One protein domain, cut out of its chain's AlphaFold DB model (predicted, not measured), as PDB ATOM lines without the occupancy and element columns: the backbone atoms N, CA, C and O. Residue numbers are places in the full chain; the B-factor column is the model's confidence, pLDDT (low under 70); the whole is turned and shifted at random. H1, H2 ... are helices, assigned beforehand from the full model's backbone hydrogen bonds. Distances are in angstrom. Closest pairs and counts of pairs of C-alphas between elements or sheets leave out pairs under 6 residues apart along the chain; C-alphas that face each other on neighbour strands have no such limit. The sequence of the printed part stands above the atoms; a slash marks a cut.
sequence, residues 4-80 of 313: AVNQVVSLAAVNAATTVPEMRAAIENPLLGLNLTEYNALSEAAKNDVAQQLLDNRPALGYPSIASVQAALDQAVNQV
ATOM      1  N   ALA A   4      95.526 101.198 118.747       78.88
ATOM      2  CA  ALA A   4      95.229 100.537 117.481       78.88
ATOM      3  C   ALA A   4      94.715  99.097 117.675       78.88
ATOM      4  O   ALA A   4      93.765  98.679 117.017       78.88
ATOM      5  N   VAL A   5      95.280  98.346 118.628       83.81
ATOM      6  CA  VAL A   5      94.840  96.973 118.936       83.81
ATOM      7  C   VAL A   5      93.437  96.981 119.544       83.81
ATOM      8  O   VAL A   5      92.593  96.175 119.156       83.81
ATOM      9  N   ASN A   6      93.156  97.926 120.446       85.94
ATOM     10  CA  ASN A   6      91.830  98.070 121.056       85.94
ATOM     11  C   ASN A   6      90.745  98.408 120.020       85.94
ATOM     12  O   ASN A   6      89.637  97.873 120.091       85.94
ATOM     13  N   GLN A   7      91.067  99.249 119.037       87.56
ATOM     14  CA  GLN A   7      90.156  99.609 117.950       87.56
ATOM     15  C   GLN A   7      89.870  98.439 117.000       87.56
ATOM     16  O   GLN A   7      88.719  98.235 116.616       87.56
ATOM     17  N   VAL A   8      90.877  97.622 116.672       90.50
ATOM     18  CA  VAL A   8      90.691  96.415 115.845       90.50
ATOM     19  C   VAL A   8      89.781  95.400 116.541       90.50
ATOM     20  O   VAL A   8      88.860  94.875 115.917       90.50
ATOM     21  N   VAL A   9      89.990  95.153 117.838       91.25
ATOM     22  CA  VAL A   9      89.136  94.246 118.627       91.25
ATOM     23  C   VAL A   9      87.703  94.780 118.724       91.25
ATOM     24  O   VAL A   9      86.751  94.018 118.570       91.25
ATOM     25  N   SER A  10      87.538  96.088 118.926       94.00
ATOM     26  CA  SER A  10      86.210  96.709 119.024       94.00
ATOM     27  C   SER A  10      85.454  96.657 117.691       94.00
ATOM     28  O   SER A  10      84.271  96.330 117.674       94.00
ATOM     29  N   LEU A  11      86.131  96.888 116.559       97.00
ATOM     30  CA  LEU A  11      85.528  96.728 115.231       97.00
ATOM     31  C   LEU A  11      85.139  95.267 114.952       97.00
ATOM     32  O   LEU A  11      84.084  95.006 114.374       97.00
ATOM     33  N   ALA A  12      85.954  94.305 115.396       96.81
ATOM     34  CA  ALA A  12      85.609  92.889 115.295       96.81
ATOM     35  C   ALA A  12      84.332  92.553 116.085       96.81
ATOM     36  O   ALA A  12      83.511  91.786 115.592       96.81
ATOM     37  N   ALA A  13      84.116  93.170 117.254       97.81
ATOM     38  CA  ALA A  13      82.881  93.010 118.022       97.81
ATOM     39  C   ALA A  13      81.647  93.547 117.270       97.81
ATOM     40  O   ALA A  13      80.627  92.862 117.222       97.81
ATOM     41  N   VAL A  14      81.754  94.708 116.606       98.25
ATOM     42  CA  VAL A  14      80.677  95.242 115.740       98.25
ATOM     43  C   VAL A  14      80.335  94.249 114.627       98.25
ATOM     44  O   VAL A  14      79.164  93.965 114.376       98.25
ATOM     45  N   ASN A  15      81.352  93.678 113.976       98.44
ATOM     46  CA  ASN A  15      81.165  92.718 112.886       98.44
ATOM     47  C   ASN A  15      80.699  91.330 113.351       98.44
ATOM     48  O   ASN A  15      80.114  90.602 112.549       98.44
ATOM     49  N   ALA A  16      80.917  90.979 114.620       97.88
ATOM     50  CA  ALA A  16      80.464  89.729 115.226       97.88
ATOM     51  C   ALA A  16      79.050  89.813 115.825       97.88
ATOM     52  O   ALA A  16      78.433  88.773 116.031       97.88
ATOM     53  N   ALA A  17      78.527  91.014 116.091       98.50
ATOM     54  CA  ALA A  17      77.201  91.191 116.675       98.50
ATOM     55  C   ALA A  17      76.101  90.583 115.790       98.50
ATOM     56  O   ALA A  17      76.040  90.857 114.590       98.50
ATOM     57  N   THR A  18      75.203  89.805 116.383       98.00
ATOM     58  CA  THR A  18      74.075  89.132 115.715       98.00
ATOM     59  C   THR A  18      72.715  89.597 116.225       98.00
ATOM     60  O   THR A  18      71.696  89.350 115.586       98.00
ATOM     61  N   THR A  19      72.695  90.297 117.359       98.56
ATOM     62  CA  THR A  19      71.479  90.807 117.993       98.56
ATOM     63  C   THR A  19      71.584  92.303 118.279       98.56
ATOM     64  O   THR A  19      72.681  92.856 118.380       98.56
ATOM     65  N   VAL A  20      70.437  92.969 118.443       98.56
ATOM     66  CA  VAL A  20      70.376  94.394 118.809       98.56
ATOM     67  C   VAL A  20      71.173  94.703 120.088       98.56
ATOM     68  O   VAL A  20      71.987  95.625 120.038       98.56
ATOM     69  N   PRO A  21      71.047  93.944 121.200       98.56
ATOM     70  CA  PRO A  21      71.859  94.187 122.395       98.56
ATOM     71  C   PRO A  21      73.368  94.070 122.153       98.56
ATOM     72  O   PRO A  21      74.132  94.887 122.663       98.56
ATOM     73  N   GLU A  22      73.807  93.090 121.354       98.62
ATOM     74  CA  GLU A  22      75.225  92.932 120.998       98.62
ATOM     75  C   GLU A  22      75.723  94.099 120.142       98.62
ATOM     76  O   GLU A  22      76.800  94.631 120.401       98.62
ATOM     77  N   MET A  23      74.932  94.523 119.150       98.75
ATOM     78  CA  MET A  23      75.277  95.660 118.295       98.75
ATOM     79  C   MET A  23      75.373  96.947 119.115       98.75
ATOM     80  O   MET A  23      76.361  97.666 118.991       98.75
ATOM     81  N   ARG A  24      74.406  97.203 120.007       98.38
ATOM     82  CA  ARG A  24      74.442  98.345 120.931       98.38
ATOM     83  C   ARG A  24      75.691  98.333 121.800       98.38
ATOM     84  O   ARG A  24      76.430  99.312 121.809       98.38
ATOM     85  N   ALA A  25      75.972  97.212 122.464       98.38
ATOM     86  CA  ALA A  25      77.160  97.079 123.299       98.38
ATOM     87  C   ALA A  25      78.459  97.318 122.506       98.38
ATOM     88  O   ALA A  25      79.406  97.898 123.036       98.38
ATOM     89  N   ALA A  26      78.506  96.898 121.238       98.25
ATOM     90  CA  ALA A  26      79.666  97.097 120.378       98.25
ATOM     91  C   ALA A  26      79.852  98.565 119.951       98.25
ATOM     92  O   ALA A  26      80.972  99.067 120.039       98.25
ATOM     93  N   ILE A  27      78.791  99.263 119.521       98.31
ATOM     94  CA  ILE A  27      78.884 100.665 119.063       98.31
ATOM     95  C   ILE A  27      79.016 101.667 120.214       98.31
ATOM     96  O   ILE A  27      79.656 102.703 120.050       98.31
ATOM     97  N   GLU A  28      78.458 101.351 121.385       98.19
ATOM     98  CA  GLU A  28      78.550 102.177 122.598       98.19
ATOM     99  C   GLU A  28      79.880 101.974 123.344       98.19
ATOM    100  O   GLU A  28      80.180 102.690 124.302       98.19
ATOM    101  N   ASN A  29      80.713 101.023 122.905       97.06
ATOM    102  CA  ASN A  29      82.020 100.790 123.500       97.06
ATOM    103  C   ASN A  29      82.951 101.992 123.241       97.06
ATOM    104  O   ASN A  29      83.323 102.243 122.089       97.06
ATOM    105  N   PRO A  30      83.433 102.694 124.285       95.38
ATOM    106  CA  PRO A  30      84.289 103.866 124.113       95.38
ATOM    107  C   PRO A  30      85.624 103.550 123.420       95.38
ATOM    108  O   PRO A  30      86.237 104.443 122.839       95.38
ATOM    109  N   LEU A  31      86.074 102.288 123.432       94.50
ATOM    110  CA  LEU A  31      87.280 101.854 122.719       94.50
ATOM    111  C   LEU A  31      87.109 101.835 121.192       94.50
ATOM    112  O   LEU A  31      88.114 101.874 120.479       94.50
ATOM    113  N   LEU A  32      85.869 101.799 120.687       95.38
ATOM    114  CA  LEU A  32      85.580 101.920 119.258       95.38
ATOM    115  C   LEU A  32      85.796 103.358 118.762       95.38
ATOM    116  O   LEU A  32      86.215 103.553 117.626       95.38
ATOM    117  N   GLY A  33      85.575 104.356 119.625       94.88
ATOM    118  CA  GLY A  33      85.857 105.763 119.329       94.88
ATOM    119  C   GLY A  33      84.875 106.435 118.364       94.88
ATOM    120  O   GLY A  33      85.276 107.351 117.649       94.88
ATOM    121  N   LEU A  34      83.616 105.981 118.320       97.69
ATOM    122  CA  LEU A  34      82.560 106.647 117.552       97.69
ATOM    123  C   LEU A  34      82.136 107.968 118.207       97.69
ATOM    124  O   LEU A  34      82.131 108.110 119.432       97.69
ATOM    125  N   ASN A  35      81.711 108.920 117.381       98.19
ATOM    126  CA  ASN A  35      80.943 110.067 117.832       98.19
ATOM    127  C   ASN A  35      79.481 109.640 118.028       98.19
ATOM    128  O   ASN A  35      78.767 109.381 117.062       98.19
ATOM    129  N   LEU A  36      79.045 109.579 119.287       98.12
ATOM    130  CA  LEU A  36      77.700 109.149 119.675       98.12
ATOM    131  C   LEU A  36      76.784 110.314 120.068       98.12
ATOM    132  O   LEU A  36      75.726 110.073 120.640       98.12
ATOM    133  N   THR A  37      77.161 111.572 119.811       97.69
ATOM    134  CA  THR A  37      76.390 112.735 120.283       97.69
ATOM    135  C   THR A  37      74.932 112.691 119.827       97.69
ATOM    136  O   THR A  37      74.037 112.825 120.656       97.69
ATOM    137  N   GLU A  38      74.677 112.457 118.538       96.62
ATOM    138  CA  GLU A  38      73.305 112.402 118.023       96.62
ATOM    139  C   GLU A  38      72.571 111.119 118.416       96.62
ATOM    140  O   GLU A  38      71.390 111.173 118.749       96.62
ATOM    141  N   TYR A  39      73.274 109.984 118.428       98.19
ATOM    142  CA  TYR A  39      72.731 108.697 118.860       98.19
ATOM    143  C   TYR A  39      72.266 108.737 120.323       98.19
ATOM    144  O   TYR A  39      71.193 108.242 120.658       98.19
ATOM    145  N   ASN A  40      73.038 109.376 121.204       97.56
ATOM    146  CA  ASN A  40      72.716 109.479 122.625       97.56
ATOM    147  C   ASN A  40      71.486 110.351 122.908       97.56
ATOM    148  O   ASN A  40      70.899 110.205 123.979       97.56
ATOM    149  N   ALA A  41      71.096 111.218 121.969       95.62
ATOM    150  CA  ALA A  41      69.901 112.051 122.070       95.62
ATOM    151  C   ALA A  41      68.604 111.327 121.656       95.62
ATOM    152  O   ALA A  41      67.523 111.859 121.894       95.62
ATOM    153  N   LEU A  42      68.701 110.147 121.035       97.25
ATOM    154  CA  LEU A  42      67.542 109.342 120.644       97.25
ATOM    155  C   LEU A  42      66.873 108.679 121.855       97.25
ATOM    156  O   LEU A  42      67.539 108.357 122.848       97.25
ATOM    157  N   SER A  43      65.576 108.386 121.738       96.94
ATOM    158  CA  SER A  43      64.889 107.478 122.664       96.94
ATOM    159  C   SER A  43      65.523 106.078 122.661       96.94
ATOM    160  O   SER A  43      66.147 105.645 121.689       96.94
ATOM    161  N   GLU A  44      65.347 105.317 123.745       96.38
ATOM    162  CA  GLU A  44      65.878 103.946 123.823       96.38
ATOM    163  C   GLU A  44      65.282 103.018 122.753       96.38
ATOM    164  O   GLU A  44      65.971 102.121 122.266       96.38
ATOM    165  N   ALA A  45      64.029 103.251 122.350       96.56
ATOM    166  CA  ALA A  45      63.407 102.527 121.245       96.56
ATOM    167  C   ALA A  45      64.117 102.839 119.917       96.56
ATOM    168  O   ALA A  45      64.559 101.918 119.232       96.56
ATOM    169  N   ALA A  46      64.339 104.119 119.611       98.06
ATOM    170  CA  ALA A  46      65.041 104.525 118.396       98.06
ATOM    171  C   ALA A  46      66.510 104.057 118.371       98.06
ATOM    172  O   ALA A  46      67.017 103.684 117.316       98.06
ATOM    173  N   LYS A  47      67.199 103.989 119.519       98.62
ATOM    174  CA  LYS A  47      68.543 103.382 119.605       98.62
ATOM    175  C   LYS A  47      68.543 101.903 119.219       98.62
ATOM    176  O   LYS A  47      69.450 101.450 118.519       98.62
ATOM    177  N   ASN A  48      67.528 101.152 119.649       98.38
ATOM    178  CA  ASN A  48      67.368  99.753 119.257       98.38
ATOM    179  C   ASN A  48      67.111  99.626 117.746       98.38
ATOM    180  O   ASN A  48      67.713  98.766 117.104       98.38
ATOM    181  N   ASP A  49      66.299 100.515 117.172       98.31
ATOM    182  CA  ASP A  49      66.031 100.545 115.730       98.31
ATOM    183  C   ASP A  49      67.281 100.914 114.916       98.31
ATOM    184  O   ASP A  49      67.546 100.306 113.880       98.31
ATOM    185  N   VAL A  50      68.102 101.854 115.394       98.69
ATOM    186  CA  VAL A  50      69.405 102.176 114.787       98.69
ATOM    187  C   VAL A  50      70.325 100.956 114.799       98.69
ATOM    188  O   VAL A  50      70.913 100.615 113.772       98.69
ATOM    189  N   ALA A  51      70.431 100.259 115.931       98.69
ATOM    190  CA  ALA A  51      71.227  99.040 116.025       98.69
ATOM    191  C   ALA A  51      70.707  97.932 115.089       98.69
ATOM    192  O   ALA A  51      71.512  97.238 114.467       98.69
ATOM    193  N   GLN A  52      69.386  97.802 114.929       98.62
ATOM    194  CA  GLN A  52      68.786  96.886 113.956       98.62
ATOM    195  C   GLN A  52      69.147  97.279 112.517       98.62
ATOM    196  O   GLN A  52      69.603  96.436 111.751       98.62
ATOM    197  N   GLN A  53      69.067  98.564 112.160       98.25
ATOM    198  CA  GLN A  53      69.493  99.036 110.838       98.25
ATOM    199  C   GLN A  53      70.980  98.768 110.570       98.25
ATOM    200  O   GLN A  53      71.347  98.434 109.446       98.25
ATOM    201  N   LEU A  54      71.849  98.888 111.578       98.62
ATOM    202  CA  LEU A  54      73.273  98.559 111.449       98.62
ATOM    203  C   LEU A  54      73.532  97.056 111.280       98.62
ATOM    204  O   LEU A  54      74.545  96.680 110.684       98.62
ATOM    205  N   LEU A  55      72.667  96.198 111.825       98.44
ATOM    206  CA  LEU A  55      72.688  94.753 111.587       98.44
ATOM    207  C   LEU A  55      72.250  94.444 110.153       98.44
ATOM    208  O   LEU A  55      72.993  93.789 109.425       98.44
ATOM    209  N   ASP A  56      71.099  94.975 109.744       97.69
ATOM    210  CA  ASP A  56      70.474  94.685 108.451       97.69
ATOM    211  C   ASP A  56      71.291  95.224 107.269       97.69
ATOM    212  O   ASP A  56      71.397  94.574 106.232       97.69
ATOM    213  N   ASN A  57      71.912  96.397 107.436       96.50
ATOM    214  CA  ASN A  57      72.716  97.048 106.400       96.50
ATOM    215  C   ASN A  57      74.210  96.706 106.479       96.50
ATOM    216  O   ASN A  57      75.016  97.296 105.752       96.50
ATOM    217  N   ARG A  58      74.612  95.772 107.351       98.00
ATOM    218  CA  ARG A  58      76.016  95.373 107.450       98.00
ATOM    219  C   ARG A  58      76.485  94.794 106.108       98.00
ATOM    220  O   ARG A  58      75.853  93.869 105.596       98.00
ATOM    221  N   PRO A  59      77.616  95.264 105.546       97.50
ATOM    222  CA  PRO A  59      78.163  94.664 104.334       97.50
ATOM    223  C   PRO A  59      78.461  93.174 104.537       97.50
ATOM    224  O   PRO A  59      78.819  92.757 105.636       97.50
ATOM    225  N   ALA A  60      78.399  92.370 103.472       95.19
ATOM    226  CA  ALA A  60      78.598  90.917 103.563       95.19
ATOM    227  C   ALA A  60      79.957  90.501 104.173       95.19
ATOM    228  O   ALA A  60      80.056  89.445 104.790       95.19
ATOM    229  N   LEU A  61      80.996  91.331 104.018       95.56
ATOM    230  CA  LEU A  61      82.326  91.126 104.614       95.56
ATOM    231  C   LEU A  61      82.511  91.853 105.961       95.56
ATOM    232  O   LEU A  61      83.620  91.901 106.488       95.56
ATOM    233  N   GLY A  62      81.443  92.433 106.509       97.50
ATOM    234  CA  GLY A  62      81.484  93.347 107.645       97.50
ATOM    235  C   GLY A  62      81.852  94.781 107.258       97.50
ATOM    236  O   GLY A  62      82.188  95.093 106.114       97.50
ATOM    237  N   TYR A  63      81.787  95.675 108.240       98.12
ATOM    238  CA  TYR A  63      82.271  97.044 108.126       98.12
ATOM    239  C   TYR A  63      83.806  97.045 108.010       98.12
ATOM    240  O   TYR A  63      84.478  96.540 108.917       98.12
ATOM    241  N   PRO A  64      84.385  97.602 106.929       97.12
ATOM    242  CA  PRO A  64      85.831  97.559 106.686       97.12
ATOM    243  C   PRO A  64      86.649  98.465 107.617       97.12
ATOM    244  O   PRO A  64      87.861  98.298 107.724       97.12
ATOM    245  N   SER A  65      86.022  99.454 108.260       97.06
ATOM    246  CA  SER A  65      86.704 100.404 109.148       97.06
ATOM    247  C   SER A  65      85.750 101.049 110.155       97.06
ATOM    248  O   SER A  65      84.542 101.110 109.930       97.06
ATOM    249  N   ILE A  66      86.293 101.630 111.228       97.06
ATOM    250  CA  ILE A  66      85.514 102.439 112.184       97.06
ATOM    251  C   ILE A  66      84.818 103.608 111.475       97.06
ATOM    252  O   ILE A  66      83.661 103.888 111.758       97.06
ATOM    253  N   ALA A  67      85.469 104.233 110.489       97.94
ATOM    254  CA  ALA A  67      84.853 105.288 109.685       97.94
ATOM    255  C   ALA A  67      83.613 104.798 108.914       97.94
ATOM    256  O   ALA A  67      82.633 105.528 108.813       97.94
ATOM    257  N   SER A  68      83.618 103.557 108.411       98.31
ATOM    258  CA  SER A  68      82.424 102.980 107.779       98.31
ATOM    259  C   SER A  68      81.308 102.668 108.781       98.31
ATOM    260  O   SER A  68      80.140 102.810 108.433       98.31
ATOM    261  N   VAL A  69      81.654 102.312 110.027       98.50
ATOM    262  CA  VAL A  69      80.671 102.163 111.114       98.50
ATOM    263  C   VAL A  69      80.075 103.523 111.475       98.50
ATOM    264  O   VAL A  69      78.861 103.625 111.589       98.50
ATOM    265  N   GLN A  70      80.897 104.573 111.589       98.69
ATOM    266  CA  GLN A  70      80.416 105.933 111.850       98.69
ATOM    267  C   GLN A  70      79.466 106.403 110.745       98.69
ATOM    268  O   GLN A  70      78.369 106.849 111.047       98.69
ATOM    269  N   ALA A  71      79.840 106.235 109.475       98.38
ATOM    270  CA  ALA A  71      78.985 106.632 108.357       98.38
ATOM    271  C   ALA A  71      77.641 105.881 108.355       98.38
ATOM    272  O   ALA A  71      76.595 106.483 108.119       98.38
ATOM    273  N   ALA A  72      77.658 104.577 108.649       98.50
ATOM    274  CA  ALA A  72      76.439 103.783 108.764       98.50
ATOM    275  C   ALA A  72      75.585 104.206 109.972       98.50
ATOM    276  O   ALA A  72      74.361 104.268 109.861       98.50
ATOM    277  N   LEU A  73      76.218 104.538 111.103       98.69
ATOM    278  CA  LEU A  73      75.540 105.043 112.295       98.69
ATOM    279  C   LEU A  73      74.870 106.389 112.008       98.69
ATOM    280  O   LEU A  73      73.681 106.533 112.273       98.69
ATOM    281  N   ASP A  74      75.593 107.338 111.415       98.44
ATOM    282  CA  ASP A  74      75.076 108.667 111.069       98.44
ATOM    283  C   ASP A  74      73.895 108.567 110.094       98.44
ATOM    284  O   ASP A  74      72.896 109.280 110.220       98.44
ATOM    285  N   GLN A  75      73.968 107.645 109.128       98.06
ATOM    286  CA  GLN A  75      72.856 107.371 108.225       98.06
ATOM    287  C   GLN A  75      71.650 106.798 108.982       98.06
ATOM    288  O   GLN A  75      70.539 107.299 108.811       98.06
ATOM    289  N   ALA A  76      71.850 105.781 109.821       98.31
ATOM    290  CA  ALA A  76      70.768 105.146 110.569       98.31
ATOM    291  C   ALA A  76      70.086 106.129 111.540       98.31
ATOM    292  O   ALA A  76      68.859 106.196 111.583       98.31
ATOM    293  N   VAL A  77      70.866 106.952 112.248       98.38
ATOM    294  CA  VAL A  77      70.368 108.011 113.146       98.38
ATOM    295  C   VAL A  77      69.538 109.055 112.392       98.38
ATOM    296  O   VAL A  77      68.545 109.549 112.919       98.38
ATOM    297  N   ASN A  78      69.890 109.381 111.147       97.25
ATOM    298  CA  ASN A  78      69.098 110.313 110.343       97.25
ATOM    299  C   ASN A  78      67.802 109.698 109.797       97.25
ATOM    300  O   ASN A  78      66.813 110.408 109.604       97.25
ATOM    301  N   GLN A  79      67.795 108.393 109.524       97.00
ATOM    302  CA  GLN A  79      66.655 107.707 108.912       97.00
ATOM    303  C   GLN A  79      65.638 107.187 109.929       97.00
ATOM    304  O   GLN A  79      64.457 107.088 109.590       97.00
ATOM    305  N   VAL A  80      66.076 106.852 111.148       98.12
ATOM    306  CA  VAL A  80      65.206 106.302 112.193       98.12
ATOM    307  C   VAL A  80      64.075 107.268 112.543       98.12
ATOM    308  O   VAL A  80      64.262 108.483 112.629       98.12
TER     309      VAL A  80
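Overview. This is residues 4 to 80 of the 313 residues of an uncharacterized protein of Parageobacillus thermoglucosidasius (UniProt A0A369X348). This is a small, compact cluster of helices: H2 and H5 lie on opposite sides of the middle, H4 crosses H2 and packs on H5 at one end, and H1 lies toward the other end, folded back on H2 as a helical hairpin. The short helix H3 lies at the edge, on the chain's way from H2 to H4. The printed part has 77 residues with five named helices, H1 to H5 in order along the chain, and no named strand; 52 residues are in the helices, and the class is all helix. The radius of gyration of the C-alphas is 11.1 A, and the rounded outline spans 32 by 24 by 20 A.

Along the chain. H1, residues 4 to 16, begins at C-alpha 4, at (95.229, 100.537, 117.481), and is 18.4 A long from first to last C-alpha. H2, residues 20 to 27, is 10.6 A long. H3, residues 37 to 40, measures 5.4 A. H4, residues 44 to 56, begins at C-alpha 44, at (65.878, 103.946, 123.823), and is 18.5 A long. H5, residues 66 to 79, is the longest helix by residues, 19.9 A long, and ends at C-alpha 79, at (66.655, 107.707, 108.912).

Arrangement. H1 touches H2 with residues 10 to 14 alone; the closest C-alphas, of Val 14 and Ala 26, are 5.1 A apart. The two form a hairpin at a shallow tilt of 17 degrees, opposite ways. H2 touches H4 about perpendicular, at 85 degrees, with the closest C-alphas, of Val 20 and Ala 51, 5.5 A apart. H4 touches H5 with residues 50 to 54 alone, at a steep tilt of 56 degrees, opposite ways; their closest C-alphas, of Val 50 and Ala 76, are 5.3 A apart. H5 is close to H1 but not clearly touching, with the closest C-alphas, of Leu 11 and Ile 66, 6.5 A apart. H3 is close to H5 but not clearly touching, with the closest C-alphas, of Tyr 39 and Val 77, 6.2 A apart. H2 and H5 are only just apart, at 8.3 A. In H1, H2, H4 and H5 every O i to N i+4 pair is within hydrogen-bond range; H3 is too short for such a pair.

Size, cuts and confidence. The two C-alphas farthest apart, of Ala 4 and Ala 45, are 32.1 A apart. The links H1 to H2 and H3 to H4 are tight; H2 to H3 and H4 to H5 are short, with nine residues each. The printed part has no cut. The mean pLDDT of the printed part is 96.8, and no printed residue is under 70.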